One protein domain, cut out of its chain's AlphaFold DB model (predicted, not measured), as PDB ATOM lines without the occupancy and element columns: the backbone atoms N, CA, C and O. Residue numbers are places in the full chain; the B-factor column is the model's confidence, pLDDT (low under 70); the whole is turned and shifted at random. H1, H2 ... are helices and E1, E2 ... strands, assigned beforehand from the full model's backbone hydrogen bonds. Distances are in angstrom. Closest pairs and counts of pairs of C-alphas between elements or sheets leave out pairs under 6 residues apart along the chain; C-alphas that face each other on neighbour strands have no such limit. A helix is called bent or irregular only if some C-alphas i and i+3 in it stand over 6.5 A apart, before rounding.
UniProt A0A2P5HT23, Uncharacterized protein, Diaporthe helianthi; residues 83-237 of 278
ATOM      1  N   THR A  83     166.933 200.963 296.878       86.56
ATOM      2  CA  THR A  83     167.633 201.868 297.798       86.56
ATOM      3  C   THR A  83     166.700 202.930 298.357       86.56
ATOM      4  O   THR A  83     166.745 203.226 299.547       86.56
ATOM      5  N   GLU A  84     165.785 203.428 297.525       86.56
ATOM      6  CA  GLU A  84     164.771 204.415 297.911       86.56
ATOM      7  C   GLU A  84     163.806 203.886 298.989       86.56
ATOM      8  O   GLU A  84     163.277 204.653 299.789       86.56
ATOM      9  N   HIS A  85     163.617 202.566 299.065       87.62
ATOM     10  CA  HIS A  85     162.736 201.925 300.040       87.62
ATOM     11  C   HIS A  85     163.446 201.593 301.364       87.62
ATOM     12  O   HIS A  85     162.779 201.297 302.357       87.62
ATOM     13  N   MET A  86     164.784 201.646 301.406       85.06
ATOM     14  CA  MET A  86     165.588 201.230 302.565       85.06
ATOM     15  C   MET A  86     165.232 201.943 303.870       85.06
ATOM     16  O   MET A  86     165.109 201.250 304.884       85.06
ATOM     17  N   PRO A  87     165.021 203.276 303.898       84.06
ATOM     18  CA  PRO A  87     164.663 203.959 305.138       84.06
ATOM     19  C   PRO A  87     163.357 203.423 305.732       84.06
ATOM     20  O   PRO A  87     163.281 203.185 306.935       84.06
ATOM     21  N   TYR A  88     162.353 203.161 304.893       85.62
ATOM     22  CA  TYR A  88     161.057 202.644 305.331       85.62
ATOM     23  C   TYR A  88     161.167 201.221 305.862       85.62
ATOM     24  O   TYR A  88     160.639 200.932 306.931       85.62
ATOM     25  N   ILE A  89     161.907 200.355 305.167       84.62
ATOM     26  CA  ILE A  89     162.148 198.980 305.621       84.62
ATOM     27  C   ILE A  89     162.854 199.005 306.968       84.62
ATOM     28  O   ILE A  89     162.408 198.343 307.896       84.62
ATOM     29  N   TYR A  90     163.908 199.809 307.106       84.88
ATOM     30  CA  TYR A  90     164.645 199.933 308.356       84.88
ATOM     31  C   TYR A  90     163.762 200.427 309.511       84.88
ATOM     32  O   TYR A  90     163.841 199.901 310.621       84.88
ATOM     33  N   LEU A  91     162.882 201.401 309.259       84.69
ATOM     34  CA  LEU A  91     161.907 201.860 310.250       84.69
ATOM     35  C   LEU A  91     160.907 200.756 310.615       84.69
ATOM     36  O   LEU A  91     160.658 200.533 311.799       84.69
ATOM     37  N   SER A  92     160.389 200.021 309.630       83.12
ATOM     38  CA  SER A  92     159.502 198.876 309.862       83.12
ATOM     39  C   SER A  92     160.204 197.729 310.590       83.12
ATOM     40  O   SER A  92     159.579 197.048 311.393       83.12
ATOM     41  N   MET A  93     161.507 197.537 310.374       78.44
ATOM     42  CA  MET A  93     162.299 196.504 311.044       78.44
ATOM     43  C   MET A  93     162.441 196.736 312.546       78.44
ATOM     44  O   MET A  93     162.562 195.779 313.305       78.44
ATOM     45  N   LYS A  94     162.382 197.994 312.997       82.00
ATOM     46  CA  LYS A  94     162.357 198.306 314.432       82.00
ATOM     47  C   LYS A  94     161.068 197.833 315.116       82.00
ATOM     48  O   LYS A  94     161.028 197.761 316.340       82.00
ATOM     49  N   GLN A  95     160.031 197.492 314.349       83.75
ATOM     50  CA  GLN A  95     158.764 196.964 314.848       83.75
ATOM     51  C   GLN A  95     158.760 195.430 314.730       83.75
ATOM     52  O   GLN A  95     158.438 194.859 313.686       83.75
ATOM     53  N   SER A  96     159.121 194.742 315.818       77.81
ATOM     54  CA  SER A  96     159.388 193.293 315.835       77.81
ATOM     55  C   SER A  96     158.221 192.404 315.369       77.81
ATOM     56  O   SER A  96     158.454 191.373 314.742       77.81
ATOM     57  N   ALA A  97     156.966 192.789 315.619       81.25
ATOM     58  CA  ALA A  97     155.799 191.967 315.271       81.25
ATOM     59  C   ALA A  97     155.560 191.857 313.751       81.25
ATOM     60  O   ALA A  97     155.247 190.781 313.228       81.25
ATOM     61  N   THR A  98     155.749 192.962 313.021       81.69
ATOM     62  CA  THR A  98     155.640 193.001 311.553       81.69
ATOM     63  C   THR A  98     156.718 192.130 310.917       81.69
ATOM     64  O   THR A  98     156.469 191.434 309.933       81.69
ATOM     65  N   LEU A  99     157.895 192.119 311.539       81.12
ATOM     66  CA  LEU A  99     159.077 191.416 311.082       81.12
ATOM     67  C   LEU A  99     158.870 189.911 310.946       81.12
ATOM     68  O   LEU A  99     159.067 189.358 309.866       81.12
ATOM     69  N   SER A 100     158.415 189.270 312.022       85.12
ATOM     70  CA  SER A 100     158.226 187.820 312.066       85.12
ATOM     71  C   SER A 100     157.192 187.365 311.040       85.12
ATOM     72  O   SER A 100     157.378 186.355 310.366       85.12
ATOM     73  N   SER A 101     156.125 188.152 310.856       85.38
ATOM     74  CA  SER A 101     155.109 187.870 309.837       85.38
ATOM     75  C   SER A 101     155.681 187.950 308.421       85.38
ATOM     76  O   SER A 101     155.388 187.099 307.583       85.38
ATOM     77  N   VAL A 102     156.484 188.979 308.139       88.06
ATOM     78  CA  VAL A 102     157.133 189.142 306.834       88.06
ATOM     79  C   VAL A 102     158.108 187.991 306.600       88.06
ATOM     80  O   VAL A 102     158.031 187.347 305.559       88.06
ATOM     81  N   GLN A 103     158.952 187.660 307.577       86.69
ATOM     82  CA  GLN A 103     159.905 186.550 307.496       86.69
ATOM     83  C   GLN A 103     159.242 185.211 307.168       86.69
ATOM     84  O   GLN A 103     159.717 184.503 306.285       86.69
ATOM     85  N   GLN A 104     158.127 184.884 307.822       88.38
ATOM     86  CA  GLN A 104     157.413 183.623 307.595       88.38
ATOM     87  C   GLN A 104     156.788 183.522 306.200       88.38
ATOM     88  O   GLN A 104     156.701 182.432 305.638       88.38
ATOM     89  N   LEU A 105     156.325 184.646 305.650       89.94
ATOM     90  CA  LEU A 105     155.614 184.668 304.372       89.94
ATOM     91  C   LEU A 105     156.545 184.879 303.174       89.94
ATOM     92  O   LEU A 105     156.177 184.535 302.052       89.94
ATOM     93  N   THR A 106     157.743 185.423 303.396       91.19
ATOM     94  CA  THR A 106     158.662 185.773 302.313       91.19
ATOM     95  C   THR A 106     159.425 184.557 301.814       91.19
ATOM     96  O   THR A 106     160.213 183.950 302.535       91.19
ATOM     97  N   LYS A 107     159.252 184.245 300.529       90.00
ATOM     98  CA  LYS A 107     159.985 183.182 299.827       90.00
ATOM     99  C   LYS A 107     161.165 183.743 299.021       90.00
ATOM    100  O   LYS A 107     162.159 183.053 298.796       90.00
ATOM    101  N   HIS A 108     161.059 184.988 298.558       90.00
ATOM    102  CA  HIS A 108     162.041 185.620 297.680       90.00
ATOM    103  C   HIS A 108     162.241 187.098 298.022       90.00
ATOM    104  O   HIS A 108     161.260 187.818 298.205       90.00
ATOM    105  N   ILE A 109     163.490 187.571 298.035       90.56
ATOM    106  CA  ILE A 109     163.805 189.005 298.130       90.56
ATOM    107  C   ILE A 109     164.730 189.395 296.983       90.56
ATOM    108  O   ILE A 109     165.809 188.821 296.834       90.56
ATOM    109  N   ASP A 110     164.315 190.400 296.213       90.94
ATOM    110  CA  ASP A 110     165.205 191.116 295.299       90.94
ATOM    111  C   ASP A 110     165.581 192.426 295.977       90.94
ATOM    112  O   ASP A 110     164.731 193.296 296.180       90.94
ATOM    113  N   LEU A 111     166.847 192.562 296.336       90.81
ATOM    114  CA  LEU A 111     167.400 193.784 296.888       90.81
ATOM    115  C   LEU A 111     168.248 194.464 295.816       90.81
ATOM    116  O   LEU A 111     169.216 193.878 295.338       90.81
ATOM    117  N   THR A 112     167.898 195.695 295.458       91.31
ATOM    118  CA  THR A 112     168.677 196.531 294.543       91.31
ATOM    119  C   THR A 112     169.249 197.723 295.304       91.31
ATOM    120  O   THR A 112     168.514 198.553 295.836       91.31
ATOM    121  N   LEU A 113     170.576 197.785 295.381       88.81
ATOM    122  CA  LEU A 113     171.333 198.849 296.027       88.81
ATOM    123  C   LEU A 113     172.014 199.701 294.956       88.81
ATOM    124  O   LEU A 113     172.901 199.233 294.255       88.81
ATOM    125  N   HIS A 114     171.608 200.954 294.836       87.19
ATOM    126  CA  HIS A 114     172.183 201.958 293.965       87.19
ATOM    127  C   HIS A 114     173.125 202.828 294.787       87.19
ATOM    128  O   HIS A 114     172.689 203.556 295.679       87.19
ATOM    129  N   ALA A 115     174.409 202.816 294.439       80.88
ATOM    130  CA  ALA A 115     175.422 203.613 295.123       80.88
ATOM    131  C   ALA A 115     175.104 205.119 295.149       80.88
ATOM    132  O   ALA A 115     175.397 205.799 296.128       80.88
ATOM    133  N   ALA A 116     174.435 205.640 294.113       77.94
ATOM    134  CA  ALA A 116     174.009 207.041 294.077       77.94
ATOM    135  C   ALA A 116     173.065 207.416 295.234       77.94
ATOM    136  O   ALA A 116     173.110 208.546 295.709       77.94
ATOM    137  N   GLY A 117     172.241 206.477 295.714       72.19
ATOM    138  CA  GLY A 117     171.364 206.699 296.870       72.19
ATOM    139  C   GLY A 117     172.086 206.657 298.222       72.19
ATOM    140  O   GLY A 117     171.484 206.984 299.242       72.19
ATOM    141  N   LEU A 118     173.360 206.252 298.241       71.38
ATOM    142  CA  LEU A 118     174.200 206.226 299.445       71.38
ATOM    143  C   LEU A 118     174.981 207.529 299.626       71.38
ATOM    144  O   LEU A 118     175.367 207.871 300.740       71.38
ATOM    145  N   SER A 119     175.209 208.265 298.536       67.62
ATOM    146  CA  SER A 119     175.916 209.537 298.590       67.62
ATOM    147  C   SER A 119     175.024 210.640 299.157       67.62
ATOM    148  O   SER A 119     173.878 210.807 298.739       67.62
ATOM    149  N   THR A 120     175.569 211.431 300.079       59.91
ATOM    150  CA  THR A 120     174.980 212.691 300.549       59.91
ATOM    151  C   THR A 120     175.193 213.769 299.486       59.91
ATOM    152  O   THR A 120     175.989 214.690 299.663       59.91
ATOM    153  N   GLY A 121     174.568 213.603 298.322       61.78
ATOM    154  CA  GLY A 121     174.553 214.645 297.302       61.78
ATOM    155  C   GLY A 121     173.742 215.863 297.774       61.78
ATOM    156  O   GLY A 121     172.842 215.708 298.599       61.78
ATOM    157  N   PRO A 122     174.018 217.067 297.243       58.47
ATOM    158  CA  PRO A 122     173.313 218.302 297.611       58.47
ATOM    159  C   PRO A 122     171.834 218.324 297.186       58.47
ATOM    160  O   PRO A 122     171.079 219.192 297.623       58.47
ATOM    161  N   ASP A 123     171.395 217.367 296.358       63.41
ATOM    162  CA  ASP A 123     169.991 217.202 295.987       63.41
ATOM    163  C   ASP A 123     169.173 216.653 297.172       63.41
ATOM    164  O   ASP A 123     168.957 215.452 297.345       63.41
ATOM    165  N   ASN A 124     168.689 217.594 297.984       56.06
ATOM    166  CA  ASN A 124     167.981 217.463 299.266       56.06
ATOM    167  C   ASN A 124     166.698 216.605 299.288       56.06
ATOM    168  O   ASN A 124     165.976 216.602 300.285       56.06
ATOM    169  N   ARG A 125     166.348 215.900 298.210       72.00
ATOM    170  CA  ARG A 125     165.081 215.150 298.133       72.00
ATOM    171  C   ARG A 125     165.195 213.685 298.533       72.00
ATOM    172  O   ARG A 125     164.164 213.045 298.726       72.00
ATOM    173  N   ARG A 126     166.405 213.137 298.656       70.38
ATOM    174  CA  ARG A 126     166.608 211.727 299.018       70.38
ATOM    175  C   ARG A 126     167.181 211.611 300.423       70.38
ATOM    176  O   ARG A 126     168.159 212.268 300.755       70.38
ATOM    177  N   ILE A 127     166.568 210.755 301.241       71.50
ATOM    178  CA  ILE A 127     167.084 210.410 302.568       71.50
ATOM    179  C   ILE A 127     168.348 209.570 302.348       71.50
ATOM    180  O   ILE A 127     168.230 208.467 301.804       71.50
ATOM    181  N   PRO A 128     169.542 210.055 302.732       74.06
ATOM    182  CA  PRO A 128     170.770 209.308 302.519       74.06
ATOM    183  C   PRO A 128     170.723 208.008 303.322       74.06
ATOM    184  O   PRO A 128     170.436 208.002 304.525       74.06
ATOM    185  N   VAL A 129     171.004 206.889 302.658       79.69
ATOM    186  CA  VAL A 129     171.099 205.597 303.337       79.69
ATOM    187  C   VAL A 129     172.508 205.464 303.905       79.69
ATOM    188  O   VAL A 129     173.478 205.286 303.174       79.69
ATOM    189  N   ASN A 130     172.620 205.552 305.231       85.19
ATOM    190  CA  ASN A 130     173.881 205.340 305.938       85.19
ATOM    191  C   ASN A 130     174.368 203.890 305.744       85.19
ATOM    192  O   ASN A 130     173.570 202.950 305.762       85.19
ATOM    193  N   THR A 131     175.681 203.696 305.631       84.00
ATOM    194  CA  THR A 131     176.342 202.383 305.593       84.00
ATOM    195  C   THR A 131     175.912 201.492 306.760       84.00
ATOM    196  O   THR A 131     175.574 200.332 306.540       84.00
ATOM    197  N   LYS A 132     175.767 202.051 307.970       86.81
ATOM    198  CA  LYS A 132     175.247 201.334 309.151       86.81
ATOM    199  C   LYS A 132     173.842 200.767 308.935       86.81
ATOM    200  O   LYS A 132     173.520 199.685 309.416       86.81
ATOM    201  N   THR A 133     172.987 201.487 308.206       87.00
ATOM    202  CA  THR A 133     171.635 201.011 307.875       87.00
ATOM    203  C   THR A 133     171.703 199.796 306.953       87.00
ATOM    204  O   THR A 133     170.944 198.848 307.139       87.00
ATOM    205  N   LEU A 134     172.634 199.790 305.994       87.56
ATOM    206  CA  LEU A 134     172.853 198.644 305.111       87.56
ATOM    207  C   LEU A 134     173.443 197.441 305.853       87.56
ATOM    208  O   LEU A 134     173.028 196.317 305.595       87.56
ATOM    209  N   GLU A 135     174.361 197.659 306.793       87.94
ATOM    210  CA  GLU A 135     174.889 196.587 307.646       87.94
ATOM    211  C   GLU A 135     173.786 195.962 308.504       87.94
ATOM    212  O   GLU A 135     173.641 194.741 308.540       87.94
ATOM    213  N   HIS A 136     172.953 196.786 309.146       87.81
ATOM    214  CA  HIS A 136     171.796 196.300 309.899       87.81
ATOM    215  C   HIS A 136     170.809 195.544 309.010       87.81
ATOM    216  O   HIS A 136     170.258 194.528 309.431       87.81
ATOM    217  N   LEU A 137     170.606 195.999 307.771       87.62
ATOM    218  CA  LEU A 137     169.788 195.280 306.803       87.62
ATOM    219  C   LEU A 137     170.404 193.926 306.440       87.62
ATOM    220  O   LEU A 137     169.688 192.934 306.379       87.62
ATOM    221  N   ALA A 138     171.715 193.855 306.215       89.38
ATOM    222  CA  ALA A 138     172.392 192.594 305.937       89.38
ATOM    223  C   ALA A 138     172.271 191.625 307.123       89.38
ATOM    224  O   ALA A 138     171.915 190.464 306.934       89.38
ATOM    225  N   LEU A 139     172.484 192.104 308.354       88.19
ATOM    226  CA  LEU A 139     172.268 191.311 309.569       88.19
ATOM    227  C   LEU A 139     170.832 190.799 309.660       88.19
ATOM    228  O   LEU A 139     170.616 189.637 309.970       88.19
ATOM    229  N   PHE A 140     169.861 191.634 309.318       86.12
ATOM    230  CA  PHE A 140     168.460 191.245 309.302       86.12
ATOM    231  C   PHE A 140     168.128 190.195 308.241       86.12
ATOM    232  O   PHE A 140     167.424 189.225 308.517       86.12
ATOM    233  N   LEU A 141     168.644 190.359 307.023       86.94
ATOM    234  CA  LEU A 141     168.438 189.399 305.941       86.94
ATOM    235  C   LEU A 141     169.084 188.041 306.235       86.94
ATOM    236  O   LEU A 141     168.650 187.029 305.685       86.94
ATOM    237  N   LYS A 142     170.087 187.998 307.120       88.38
ATOM    238  CA  LYS A 142     170.731 186.760 307.574       88.38
ATOM    239  C   LYS A 142     169.741 185.791 308.223       88.38
ATOM    240  O   LYS A 142     169.893 184.581 308.057       88.38
ATOM    241  N   ASP A 143     168.721 186.315 308.896       84.88
ATOM    242  CA  ASP A 143     167.750 185.514 309.648       84.88
ATOM    243  C   ASP A 143     166.636 184.920 308.768       84.88
ATOM    244  O   ASP A 143     165.855 184.084 309.220       84.88
ATOM    245  N   PHE A 144     166.560 185.290 307.485       83.12
ATOM    246  CA  PHE A 144     165.537 184.765 306.579       83.12
ATOM    247  C   PHE A 144     165.918 183.391 306.031       83.12
ATOM    248  O   PHE A 144     166.504 183.269 304.963       83.12
ATOM    249  N   THR A 145     165.546 182.324 306.727       74.06
ATOM    250  CA  THR A 145     165.957 180.953 306.375       74.06
ATOM    251  C   THR A 145     165.373 180.403 305.071       74.06
ATOM    252  O   THR A 145     165.993 179.547 304.446       74.06
ATOM    253  N   ALA A 146     164.208 180.886 304.634       65.19
ATOM    254  CA  ALA A 146     163.522 180.399 303.433       65.19
ATOM    255  C   ALA A 146     163.885 181.166 302.148       65.19
ATOM    256  O   ALA A 146     163.315 180.905 301.085       65.19
ATOM    257  N   LEU A 147     164.797 182.136 302.234       70.38
ATOM    258  CA  LEU A 147     164.967 183.126 301.185       70.38
ATOM    259  C   LEU A 147     165.760 182.606 299.989       70.38
ATOM    260  O   LEU A 147     166.885 182.131 300.118       70.38
ATOM    261  N   ARG A 148     165.237 182.841 298.788       76.50
ATOM    262  CA  ARG A 148     166.106 183.092 297.636       76.50
ATOM    263  C   ARG A 148     166.374 184.586 297.575       76.50
ATOM    264  O   ARG A 148     165.462 185.367 297.309       76.50
ATOM    265  N   THR A 149     167.614 184.970 297.849       73.38
ATOM    266  CA  THR A 149     168.036 186.369 297.742       73.38
ATOM    267  C   THR A 149     168.706 186.600 296.396       73.38
ATOM    268  O   THR A 149     169.660 185.889 296.052       73.38
ATOM    269  N   LEU A 150     168.209 187.594 295.662       81.62
ATOM    270  CA  LEU A 150     168.932 188.272 294.596       81.62
ATOM    271  C   LEU A 150     169.397 189.613 295.150       81.62
ATOM    272  O   LEU A 150     168.571 190.449 295.511       81.62
ATOM    273  N   ILE A 151     170.706 189.822 295.204       80.94
ATOM    274  CA  ILE A 151     171.271 191.118 295.573       80.94
ATOM    275  C   ILE A 151     171.918 191.707 294.342       80.94
ATOM    276  O   ILE A 151     172.805 191.095 293.760       80.94
ATOM    277  N   THR A 152     171.437 192.880 293.960       86.50
ATOM    278  CA  THR A 152     171.941 193.657 292.840       86.50
ATOM    279  C   THR A 152     172.536 194.939 293.391       86.50
ATOM    280  O   THR A 152     171.810 195.774 293.918       86.50
ATOM    281  N   ILE A 153     173.846 195.108 293.292       83.94
ATOM    282  CA  ILE A 153     174.522 196.346 293.681       83.94
ATOM    283  C   ILE A 153     174.945 197.044 292.403       83.94
ATOM    284  O   ILE A 153     175.699 196.473 291.626       83.94
ATOM    285  N   ARG A 154     174.443 198.254 292.167       85.31
ATOM    286  CA  ARG A 154     174.733 199.041 290.971       85.31
ATOM    287  C   ARG A 154     175.467 200.311 291.340       85.31
ATOM    288  O   ARG A 154     174.992 201.116 292.145       85.31
ATOM    289  N   SER A 155     176.583 200.521 290.665       77.06
ATOM    290  CA  SER A 155     177.243 201.804 290.587       77.06
ATOM    291  C   SER A 155     176.274 202.793 289.951       77.06
ATOM    292  O   SER A 155     175.785 202.582 288.842       77.06
ATOM    293  N   GLY A 156     175.972 203.879 290.655       70.50
ATOM    294  CA  GLY A 156     175.507 205.079 289.966       70.50
ATOM    295  C   GLY A 156     176.693 205.779 289.301       70.50
ATOM    296  O   GLY A 156     177.838 205.389 289.517       70.50
ATOM    297  N   TYR A 157     176.438 206.884 288.599       61.94
ATOM    298  CA  TYR A 157     177.475 207.836 288.156       61.94
ATOM    299  C   TYR A 157     178.156 208.582 289.320       61.94
ATOM    300  O   TYR A 157     178.789 209.618 289.135       61.94
ATOM    301  N   CYS A 158     177.982 208.103 290.549       55.94
ATOM    302  CA  CYS A 158     178.494 208.764 291.726       55.94
ATOM    303  C   CYS A 158     179.906 208.253 292.008       55.94
ATOM    304  O   CYS A 158     180.087 207.059 292.225       55.94
ATOM    305  N   ARG A 159     180.873 209.173 292.109       64.56
ATOM    306  CA  ARG A 159     182.241 208.910 292.601       64.56
ATOM    307  C   ARG A 159     182.284 208.542 294.096       64.56
ATOM    308  O   ARG A 159     183.343 208.559 294.714       64.56
ATOM    309  N   SER A 160     181.130 208.266 294.702       63.50
ATOM    310  CA  SER A 160     181.028 207.889 296.103       63.50
ATOM    311  C   SER A 160     181.674 206.527 296.322       63.50
ATOM    312  O   SER A 160     181.470 205.580 295.562       63.50
ATOM    313  N   MET A 161     182.472 206.449 297.376       69.88
ATOM    314  CA  MET A 161     183.155 205.236 297.787       69.88
ATOM    315  C   MET A 161     182.147 204.320 298.476       69.88
ATOM    316  O   MET A 161     181.466 204.729 299.417       69.88
ATOM    317  N   MET A 162     182.043 203.076 298.011       75.88
ATOM    318  CA  MET A 162     181.263 202.056 298.707       75.88
ATOM    319  C   MET A 162     182.199 201.258 299.599       75.88
ATOM    320  O   MET A 162     183.128 200.626 299.086       75.88
ATOM    321  N   PRO A 163     181.966 201.242 300.918       78.31
ATOM    322  CA  PRO A 163     182.817 200.466 301.791       78.31
ATOM    323  C   PRO A 163     182.701 198.978 301.463       78.31
ATOM    324  O   PRO A 163     181.600 198.423 301.386       78.31
ATOM    325  N   SER A 164     183.849 198.321 301.316       81.19
ATOM    326  CA  SER A 164     183.936 196.888 301.018       81.19
ATOM    327  C   SER A 164     183.144 196.040 302.019       81.19
ATOM    328  O   SER A 164     182.463 195.099 301.616       81.19
ATOM    329  N   HIS A 165     183.123 196.425 303.301       83.25
ATOM    330  CA  HIS A 165     182.388 195.716 304.355       83.25
ATOM    331  C   HIS A 165     180.870 195.631 304.114       83.25
ATOM    332  O   HIS A 165     180.253 194.634 304.495       83.25
ATOM    333  N   VAL A 166     180.259 196.620 303.450       84.81
ATOM    334  CA  VAL A 166     178.825 196.586 303.119       84.81
ATOM    335  C   VAL A 166     178.561 195.473 302.113       84.81
ATOM    336  O   VAL A 166     177.711 194.612 302.341       84.81
ATOM    337  N   VAL A 167     179.331 195.446 301.022       84.38
ATOM    338  CA  VAL A 167     179.223 194.392 300.004       84.38
ATOM    339  C   VAL A 167     179.508 193.028 300.626       84.38
ATOM    340  O   VAL A 167     178.759 192.081 300.395       84.38
ATOM    341  N   SER A 168     180.543 192.935 301.462       86.94
ATOM    342  CA  SER A 168     180.916 191.701 302.153       86.94
ATOM    343  C   SER A 168     179.804 191.188 303.065       86.94
ATOM    344  O   SER A 168     179.561 189.981 303.104       86.94
ATOM    345  N   SER A 169     179.086 192.080 303.753       88.75
ATOM    346  CA  SER A 169     177.966 191.716 304.628       88.75
ATOM    347  C   SER A 169     176.827 191.058 303.845       88.75
ATOM    348  O   SER A 169     176.302 190.029 304.266       88.75
ATOM    349  N   PHE A 170     176.498 191.589 302.665       88.94
ATOM    350  CA  PHE A 170     175.501 190.992 301.774       88.94
ATOM    351  C   PHE A 170     175.998 189.720 301.085       88.94
ATOM    352  O   PHE A 170     175.251 188.747 300.979       88.94
ATOM    353  N   ALA A 171     177.259 189.693 300.650       87.06
ATOM    354  CA  ALA A 171     177.861 188.506 300.054       87.06
ATOM    355  C   ALA A 171     177.858 187.332 301.045       87.06
ATOM    356  O   ALA A 171     177.620 186.199 300.641       87.06
ATOM    357  N   SER A 172     178.043 187.596 302.342       88.12
ATOM    358  CA  SER A 172     178.129 186.579 303.401       88.12
ATOM    359  C   SER A 172     176.791 185.931 303.784       88.12
ATOM    360  O   SER A 172     176.763 185.030 304.628       88.12
ATOM    361  N   LEU A 173     175.673 186.359 303.192       90.00
ATOM    362  CA  LEU A 173     174.362 185.781 303.472       90.00
ATOM    363  C   LEU A 173     174.319 184.305 303.056       90.00
ATOM    364  O   LEU A 173     174.531 183.953 301.898       90.00
ATOM    365  N   SER A 174     173.995 183.418 304.001       88.31
ATOM    366  CA  SER A 174     173.963 181.963 303.770       88.31
ATOM    367  C   SER A 174     172.940 181.525 302.722       88.31
ATOM    368  O   SER A 174     173.106 180.470 302.118       88.31
ATOM    369  N   GLN A 175     171.912 182.342 302.516       87.69
ATOM    370  CA  GLN A 175     170.741 182.081 301.678       87.69
ATOM    371  C   GLN A 175     170.879 182.709 300.282       87.69
ATOM    372  O   GLN A 175     169.985 182.612 299.438       87.69
ATOM    373  N   LEU A 176     171.995 183.402 300.033       90.88
ATOM    374  CA  LEU A 176     172.245 184.088 298.778       90.88
ATOM    375  C   LEU A 176     172.378 183.062 297.652       90.88
ATOM    376  O   LEU A 176     173.264 182.209 297.668       90.88
ATOM    377  N   THR A 177     171.489 183.157 296.665       93.06
ATOM    378  CA  THR A 177     171.512 182.263 295.495       93.06
ATOM    379  C   THR A 177     171.897 182.990 294.218       93.06
ATOM    380  O   THR A 177     172.376 182.347 293.287       93.06
ATOM    381  N   SER A 178     171.710 184.308 294.167       93.50
ATOM    382  CA  SER A 178     172.088 185.127 293.027       93.50
ATOM    383  C   SER A 178     172.729 186.418 293.509       93.50
ATOM    384  O   SER A 178     172.164 187.120 294.349       93.50
ATOM    385  N   LEU A 179     173.897 186.736 292.963       93.38
ATOM    386  CA  LEU A 179     174.632 187.954 293.279       93.38
ATOM    387  C   LEU A 179     174.975 188.684 291.981       93.38
ATOM    388  O   LEU A 179     175.684 188.145 291.136       93.38
ATOM    389  N   GLU A 180     174.455 189.899 291.830       94.44
ATOM    390  CA  GLU A 180     174.785 190.826 290.752       94.44
ATOM    391  C   GLU A 180     175.530 192.026 291.350       94.44
ATOM    392  O   GLU A 180     174.999 192.763 292.178       94.44
ATOM    393  N   LEU A 181     176.783 192.211 290.954       91.31
ATOM    394  CA  LEU A 181     177.622 193.336 291.348       91.31
ATOM    395  C   LEU A 181     178.004 194.100 290.089       91.31
ATOM    396  O   LEU A 181     178.681 193.558 289.226       91.31
ATOM    397  N   ASP A 182     177.603 195.353 289.988       91.06
ATOM    398  CA  ASP A 182     178.075 196.287 288.978       91.06
ATOM    399  C   ASP A 182     178.789 197.432 289.690       91.06
ATOM    400  O   ASP A 182     178.159 198.375 290.155       91.06
ATOM    401  N   LEU A 183     180.103 197.301 289.846       86.88
ATOM    402  CA  LEU A 183     180.966 198.226 290.584       86.88
ATOM    403  C   LEU A 183     181.959 198.934 289.653       86.88
ATOM    404  O   LEU A 183     182.951 199.481 290.115       86.88
ATOM    405  N   ILE A 184     181.706 198.922 288.342       85.31
ATOM    406  CA  ILE A 184     182.651 199.364 287.306       85.31
ATOM    407  C   ILE A 184     183.103 200.828 287.442       85.31
ATOM    408  O   ILE A 184     184.225 201.151 287.067       85.31
ATOM    409  N   HIS A 185     182.256 201.698 288.001       81.56
ATOM    410  CA  HIS A 185     182.579 203.108 288.259       81.56
ATOM    411  C   HIS A 185     182.821 203.403 289.744       81.56
ATOM    412  O   HIS A 185     182.889 204.566 290.135       81.56
ATOM    413  N   MET A 186     182.925 202.370 290.584       75.19
ATOM    414  CA  MET A 186     183.160 202.538 292.012       75.19
ATOM    415  C   MET A 186     184.617 202.269 292.350       75.19
ATOM    416  O   MET A 186     185.143 201.190 292.078       75.19
ATOM    417  N   ARG A 187     185.239 203.215 293.055       73.12
ATOM    418  CA  ARG A 187     186.486 202.951 293.765       73.12
ATOM    419  C   ARG A 187     186.144 202.138 295.010       73.12
ATOM    420  O   ARG A 187     185.530 202.650 295.948       73.12
ATOM    421  N   ILE A 188     186.481 200.852 294.989       71.38
ATOM    422  CA  ILE A 188     186.360 200.001 296.171       71.38
ATOM    423  C   ILE A 188     187.542 200.344 297.061       71.38
ATOM    424  O   ILE A 188     188.691 200.108 296.701       71.38
ATOM    425  N   GLU A 189     187.265 200.939 298.212       68.38
ATOM    426  CA  GLU A 189     188.327 201.242 299.152       68.38
ATOM    427  C   GLU A 189     188.781 199.961 299.854       68.38
ATOM    428  O   GLU A 189     188.063 199.372 300.675       68.38
ATOM    429  N   GLU A 190     189.998 199.530 299.544       64.69
ATOM    430  CA  GLU A 190     190.691 198.451 300.247       64.69
ATOM    431  C   GLU A 190     191.268 198.948 301.582       64.69
ATOM    432  O   GLU A 190     192.403 198.666 301.943       64.69
ATOM    433  N   GLN A 191     190.484 199.694 302.365       61.25
ATOM    434  CA  GLN A 191     190.873 200.028 303.740       61.25
ATOM    435  C   GLN A 191     190.911 198.787 304.642       61.25
ATOM    436  O   GLN A 191     191.518 198.799 305.713       61.25
ATOM    437  N   THR A 192     190.242 197.704 304.242       61.53
ATOM    438  CA  THR A 192     190.169 196.480 305.036       61.53
ATOM    439  C   THR A 192     191.067 195.398 304.448       61.53
ATOM    440  O   THR A 192     191.156 195.236 303.237       61.53
ATOM    441  N   LYS A 193     191.679 194.578 305.316       65.56
ATOM    442  CA  LYS A 193     192.475 193.392 304.926       65.56
ATOM    443  C   LYS A 193     191.688 192.338 304.119       65.56
ATOM    444  O   LYS A 193     192.252 191.310 303.759       65.56
ATOM    445  N   HIS A 194     190.389 192.544 303.896       67.94
ATOM    446  CA  HIS A 194     189.491 191.586 303.267       67.94
ATOM    447  C   HIS A 194     189.096 192.094 301.884       67.94
ATOM    448  O   HIS A 194     188.223 192.948 301.741       67.94
ATOM    449  N   HIS A 195     189.727 191.534 300.854       80.38
ATOM    450  CA  HIS A 195     189.385 191.850 299.475       80.38
ATOM    451  C   HIS A 195     187.967 191.353 299.153       80.38
ATOM    452  O   HIS A 195     187.606 190.229 299.511       80.38
ATOM    453  N   LEU A 196     187.173 192.133 298.411       84.00
ATOM    454  CA  LEU A 196     185.811 191.748 298.013       84.00
ATOM    455  C   LEU A 196     185.772 190.367 297.326       84.00
ATOM    456  O   LEU A 196     184.879 189.558 297.577       84.00
ATOM    457  N   CYS A 197     186.784 190.058 296.509       87.00
ATOM    458  CA  CYS A 197     186.926 188.739 295.880       87.00
ATOM    459  C   CYS A 197     186.950 187.583 296.887       87.00
ATOM    460  O   CYS A 197     186.426 186.516 296.584       87.00
ATOM    461  N   GLN A 198     187.524 187.771 298.078       88.00
ATOM    462  CA  GLN A 198     187.536 186.739 299.115       88.00
ATOM    463  C   GLN A 198     186.118 186.454 299.616       88.00
ATOM    464  O   GLN A 198     185.742 185.292 299.760       88.00
ATOM    465  N   CYS A 199     185.310 187.497 299.820       87.94
ATOM    466  CA  CYS A 199     183.917 187.348 300.231       87.94
ATOM    467  C   CYS A 199     183.071 186.692 299.133       87.94
ATOM    468  O   CYS A 199     182.325 185.762 299.421       87.94
ATOM    469  N   ILE A 200     183.237 187.097 297.868       89.81
ATOM    470  CA  ILE A 200     182.544 186.449 296.741       89.81
ATOM    471  C   ILE A 200     182.944 184.969 296.659       89.81
ATOM    472  O   ILE A 200     182.075 184.102 296.598       89.81
ATOM    473  N   SER A 201     184.244 184.671 296.736       90.50
ATOM    474  CA  SER A 201     184.789 183.309 296.750       90.50
ATOM    475  C   SER A 201     184.169 182.436 297.847       90.50
ATOM    476  O   SER A 201     183.823 181.285 297.597       90.50
ATOM    477  N   GLN A 202     184.004 182.967 299.061       89.69
ATOM    478  CA  GLN A 202     183.374 182.237 300.170       89.69
ATOM    479  C   GLN A 202     181.897 181.908 299.905       89.69
ATOM    480  O   GLN A 202     181.375 180.921 300.431       89.69
ATOM    481  N   SER A 203     181.228 182.704 299.072       89.19
ATOM    482  CA  SER A 203     179.816 182.529 298.725       89.19
ATOM    483  C   SER A 203     179.598 181.679 297.475       89.19
ATOM    484  O   SER A 203     178.532 181.077 297.344       89.19
ATOM    485  N   MET A 204     180.610 181.547 296.608       88.56
ATOM    486  CA  MET A 204     180.571 180.749 295.370       88.56
ATOM    487  C   MET A 204     179.940 179.358 295.530       88.56
ATOM    488  O   MET A 204     179.066 179.029 294.727       88.56
ATOM    489  N   PRO A 205     180.250 178.554 296.571       91.00
ATOM    490  CA  PRO A 205     179.665 177.220 296.708       91.00
ATOM    491  C   PRO A 205     178.131 177.203 296.823       91.00
ATOM    492  O   PRO A 205     177.497 176.183 296.539       91.00
ATOM    493  N   LYS A 206     177.533 178.316 297.264       90.50
ATOM    494  CA  LYS A 206     176.092 178.469 297.518       90.50
ATOM    495  C   LYS A 206     175.365 179.141 296.351       90.50
ATOM    496  O   LYS A 206     174.167 178.913 296.161       90.50
ATOM    497  N   LEU A 207     176.082 179.954 295.579       92.56
ATOM    498  CA  LEU A 207     175.526 180.725 294.477       92.56
ATOM    499  C   LEU A 207     175.104 179.819 293.316       92.56
ATOM    500  O   LEU A 207     175.763 178.847 292.956       92.56
ATOM    501  N   LYS A 208     173.970 180.169 292.711       94.25
ATOM    502  CA  LYS A 208     173.470 179.610 291.450       94.25
ATOM    503  C   LYS A 208     173.753 180.542 290.279       94.25
ATOM    504  O   LYS A 208     173.925 180.050 289.171       94.25
ATOM    505  N   SER A 209     173.795 181.849 290.515       94.56
ATOM    506  CA  SER A 209     174.187 182.848 289.523       94.56
ATOM    507  C   SER A 209     175.101 183.887 290.169       94.56
ATOM    508  O   SER A 209     174.833 184.366 291.276       94.56
ATOM    509  N   LEU A 210     176.194 184.203 289.485       94.31
ATOM    510  CA  LEU A 210     177.111 185.274 289.833       94.31
ATOM    511  C   LEU A 210     177.334 186.127 288.589       94.31
ATOM    512  O   LEU A 210     177.841 185.651 287.573       94.31
ATOM    513  N   ARG A 211     176.975 187.402 288.687       94.31
ATOM    514  CA  ARG A 211     177.225 188.407 287.659       94.31
ATOM    515  C   ARG A 211     178.033 189.525 288.292       94.31
ATOM    516  O   ARG A 211     177.568 190.172 289.220       94.31
ATOM    517  N   CYS A 212     179.248 189.746 287.825       91.94
ATOM    518  CA  CYS A 212     180.138 190.759 288.364       91.94
ATOM    519  C   CYS A 212     180.706 191.613 287.238       91.94
ATOM    520  O   CYS A 212     181.273 191.095 286.281       91.94
ATOM    521  N   ARG A 213     180.587 192.929 287.377       90.88
ATOM    522  CA  ARG A 213     181.333 193.929 286.624       90.88
ATOM    523  C   ARG A 213     182.197 194.671 287.630       90.88
ATOM    524  O   ARG A 213     181.667 195.399 288.466       90.88
ATOM    525  N   LEU A 214     183.498 194.415 287.610       87.06
ATOM    526  CA  LEU A 214     184.444 194.960 288.583       87.06
ATOM    527  C   LEU A 214     185.512 195.789 287.854       87.06
ATOM    528  O   LEU A 214     185.852 195.452 286.716       87.06
ATOM    529  N   PRO A 215     186.046 196.848 288.486       83.00
ATOM    530  CA  PRO A 215     187.157 197.609 287.921       83.00
ATOM    531  C   PRO A 215     188.449 196.779 287.921       83.00
ATOM    532  O   PRO A 215     189.218 196.816 286.975       83.00
ATOM    533  N   CYS A 216     188.658 195.965 288.953       81.56
ATOM    534  CA  CYS A 216     189.773 195.034 289.062       81.56
ATOM    535  C   CYS A 216     189.286 193.705 289.657       81.56
ATOM    536  O   CYS A 216     188.250 193.636 290.325       81.56
ATOM    537  N   MET A 217     190.022 192.625 289.399       81.81
ATOM    538  CA  MET A 217     189.712 191.303 289.933       81.81
ATOM    539  C   MET A 217     190.989 190.629 290.419       81.81
ATOM    540  O   MET A 217     191.970 190.555 289.688       81.81
ATOM    541  N   CYS A 218     190.966 190.086 291.638       83.06
ATOM    542  CA  CYS A 218     192.061 189.245 292.109       83.06
ATOM    543  C   CYS A 218     192.030 187.874 291.435       83.06
ATOM    544  O   CYS A 218     190.975 187.242 291.353       83.06
ATOM    545  N   GLU A 219     193.210 187.333 291.143       81.06
ATOM    546  CA  GLU A 219     193.395 185.944 290.695       81.06
ATOM    547  C   GLU A 219     192.749 184.927 291.647       81.06
ATOM    548  O   GLU A 219     192.186 183.918 291.223       81.06
ATOM    549  N   LYS A 220     192.736 185.233 292.952       80.56
ATOM    550  CA  LYS A 220     192.108 184.398 293.987       80.56
ATOM    551  C   LYS A 220     190.614 184.155 293.763       80.56
ATOM    552  O   LYS A 220     190.114 183.153 294.254       80.56
ATOM    553  N   LEU A 221     189.900 185.039 293.057       82.75
ATOM    554  CA  LEU A 221     188.485 184.816 292.745       82.75
ATOM    555  C   LEU A 221     188.300 183.631 291.788       82.75
ATOM    556  O   LEU A 221     187.340 182.876 291.923       82.75
ATOM    557  N   LEU A 222     189.227 183.477 290.839       81.44
ATOM    558  CA  LEU A 222     189.202 182.425 289.823       81.44
ATOM    559  C   LEU A 222     189.672 181.073 290.366       81.44
ATOM    560  O   LEU A 222     189.295 180.034 289.833       81.44
ATOM    561  N   ALA A 223     190.473 181.077 291.433       84.88
ATOM    562  CA  ALA A 223     190.969 179.858 292.068       84.88
ATOM    563  C   ALA A 223     189.885 179.082 292.845       84.88
ATOM    564  O   ALA A 223     190.100 177.935 293.240       84.88
ATOM    565  N   SER A 224     188.726 179.692 293.096       83.56
ATOM    566  CA  SER A 224     187.674 179.120 293.937       83.56
ATOM    567  C   SER A 224     186.789 178.141 293.174       83.56
ATOM    568  O   SER A 224     186.363 178.402 292.051       83.56
ATOM    569  N   GLN A 225     186.449 177.011 293.802       84.12
ATOM    570  CA  GLN A 225     185.593 176.009 293.170       84.12
ATOM    571  C   GLN A 225     184.160 176.547 292.976       84.12
ATOM    572  O   GLN A 225     183.530 176.962 293.955       84.12
ATOM    573  N   PRO A 226     183.596 176.491 291.755       81.94
ATOM    574  CA  PRO A 226     182.304 177.105 291.438       81.94
ATOM    575  C   PRO A 226     181.074 176.400 292.041       81.94
ATOM    576  O   PRO A 226     179.955 176.858 291.842       81.94
ATOM    577  N   GLY A 227     181.225 175.310 292.799       87.56
ATOM    578  CA  GLY A 227     180.112 174.651 293.494       87.56
ATOM    579  C   GLY A 227     178.911 174.333 292.590       87.56
ATOM    580  O   GLY A 227     179.020 173.517 291.680       87.56
ATOM    581  N   LYS A 228     177.751 174.951 292.865       91.25
ATOM    582  CA  LYS A 228     176.474 174.759 292.136       91.25
ATOM    583  C   LYS A 228     176.145 175.891 291.152       91.25
ATOM    584  O   LYS A 228     174.977 176.073 290.786       91.25
ATOM    585  N   LEU A 229     177.147 176.666 290.757       92.62
ATOM    586  CA  LEU A 229     176.969 177.827 289.904       92.62
ATOM    587  C   LEU A 229     176.511 177.410 288.500       92.62
ATOM    588  O   LEU A 229     177.163 176.621 287.823       92.62
ATOM    589  N   LYS A 230     175.363 177.934 288.072       93.88
ATOM    590  CA  LYS A 230     174.795 177.722 286.732       93.88
ATOM    591  C   LYS A 230     175.192 178.821 285.758       93.88
ATOM    592  O   LYS A 230     175.186 178.604 284.554       93.88
ATOM    593  N   GLU A 231     175.479 180.003 286.284       92.94
ATOM    594  CA  GLU A 231     175.810 181.183 285.505       92.94
ATOM    595  C   GLU A 231     176.943 181.946 286.191       92.94
ATOM    596  O   GLU A 231     176.821 182.326 287.357       92.94
ATOM    597  N   LEU A 232     178.023 182.174 285.447       92.56
ATOM    598  CA  LEU A 232     179.142 183.016 285.840       92.56
ATOM    599  C   LEU A 232     179.387 184.035 284.733       92.56
ATOM    600  O   LEU A 232     179.805 183.668 283.638       92.56
ATOM    601  N   ILE A 233     179.129 185.307 285.013       90.88
ATOM    602  CA  ILE A 233     179.449 186.406 284.101       90.88
ATOM    603  C   ILE A 233     180.379 187.346 284.845       90.88
ATOM    604  O   ILE A 233     179.946 188.048 285.753       90.88
ATOM    605  N   ILE A 234     181.647 187.374 284.454       89.38
ATOM    606  CA  ILE A 234     182.623 188.331 284.967       89.38
ATOM    607  C   ILE A 234     183.000 189.257 283.815       89.38
ATOM    608  O   ILE A 234     183.437 188.796 282.763       89.38
ATOM    609  N   ARG A 235     182.826 190.562 284.009       88.06
ATOM    610  CA  ARG A 235     183.365 191.596 283.126       88.06
ATOM    611  C   ARG A 235     184.352 192.425 283.927       88.06
ATOM    612  O   ARG A 235     183.995 192.991 284.957       88.06
ATOM    613  N   ILE A 236     185.580 192.472 283.448       83.31
ATOM    614  CA  ILE A 236     186.634 193.294 284.025       83.31
ATOM    615  C   ILE A 236     186.771 194.475 283.090       83.31
ATOM    616  O   ILE A 236     186.885 194.273 281.882       83.31
ATOM    617  N   ASN A 237     186.688 195.684 283.630       80.06
ATOM    618  CA  ASN A 237     186.932 196.862 282.821       80.06
ATOM    619  C   ASN A 237     188.398 197.238 282.959       80.06
ATOM    620  O   ASN A 237     188.840 197.541 284.060       80.06
TER     621      ASN A 237
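What this domain is: This is residues 83 to 237 of the 278 residues of an uncharacterized protein of Diaporthe helianthi (UniProt A0A2P5HT23). The chain is wound in stacked right-handed turns: five parallel strands, E1 to E5, stand side by side as a curved wall, and H3, H4, H5 and H6 form a second row along one face of it, the other face being bare. H1 and H2 cap the E1 end of this wall, H1 packing on E1 with residues 83 to 86 and H2 lying farther out. The printed part has 155 residues, with six named helices and five named strands in the order H1 H2 E1 H3 E2 H4 E3 H5 E4 H6 E5; the sheet's order is E1 E2 E3 E4 E5. It is of mixed class and compact, with a radius of gyration of the C-alphas of 15.5 A and spans of 44 by 39 by 25 A.

Where its parts are: The strands are E1, residues 108 to 114, 19.6 A long; E2, residues 148 to 154, 19.3 A; E3, residues 176 to 182, 16.7 A; E4, residues 209 to 214; and E5, residues 231 to 236. C-alpha 108 is at (162.041, 185.620, 297.680) and C-alpha 236 at (186.634, 193.294, 284.025). The helices are H3, residues 131 to 142, 16.7 A long; H4, residues 164 to 171; H5, residues 196 to 203; H6, residues 219 to 222; H1, residues 83 to 93, 15.3 A; and H2, residues 96 to 105. H1 begins at C-alpha 83, (167.633, 201.868, 297.798), and is irregular: C-alphas 84 and 87 are 7.2 A apart.

How they stand to each other: The sheet is twisted, with edge strands E1 and E5. N 111 and O 150 of E1 and E2 are 2.8 A apart, N 180 and O 151 of E2 and E3 2.8 A, N 213 and O 181 of E3 and E4 2.7 A, and N 212 and O 233 of E4 and E5 2.8 A, each within hydrogen-bond range. E1, H3, E2 form a strand-helix-strand unit, two parallel neighbour strands with a helix between, as do E2, H4, E3; E3, H5, E4; and E4, H6, E5; each crossover is right-handed. H1, H4 and H5 only graze the sheet; H3 grazes it too, but only just, with 5 pairs of C-alphas within 10 A. H3 and H4 touch, closest at the C-alphas of Ala 138 and Phe 170, 5.4 A, at a shallow tilt of 20 degrees, the same way. H4 and H5 touch, closest at the C-alphas of Ser 168 and Cys 199, 5.6 A, at a shallow tilt of 17 degrees. H5 and H6 touch, closest at the C-alphas of Cys 197 and Leu 221, 5.3 A. H1 and H2 only just touch, only at the corner, with 3 pairs of C-alphas within 8 A, closest at Met 93 and Leu 99, 6.0 A. H2 and H3 are apart. Every O i to N i+4 pair is within hydrogen-bond range in H3, H4 and H5, against 5 of 7 in H1 and 5 of 6 in H2; H6 is too short for such a pair.

The domain as a whole: The two C-alphas farthest apart, of Asn 124 and Gln 225, are 45.5 A apart. The printed part has no cut. The links E1 to H3, 16 residues, and E3 to H5, 13 residues, are long. Mean pLDDT of the printed part is 82.6; residues 119 to 124, 146, 157 to 161 and 189 to 194 are under 70.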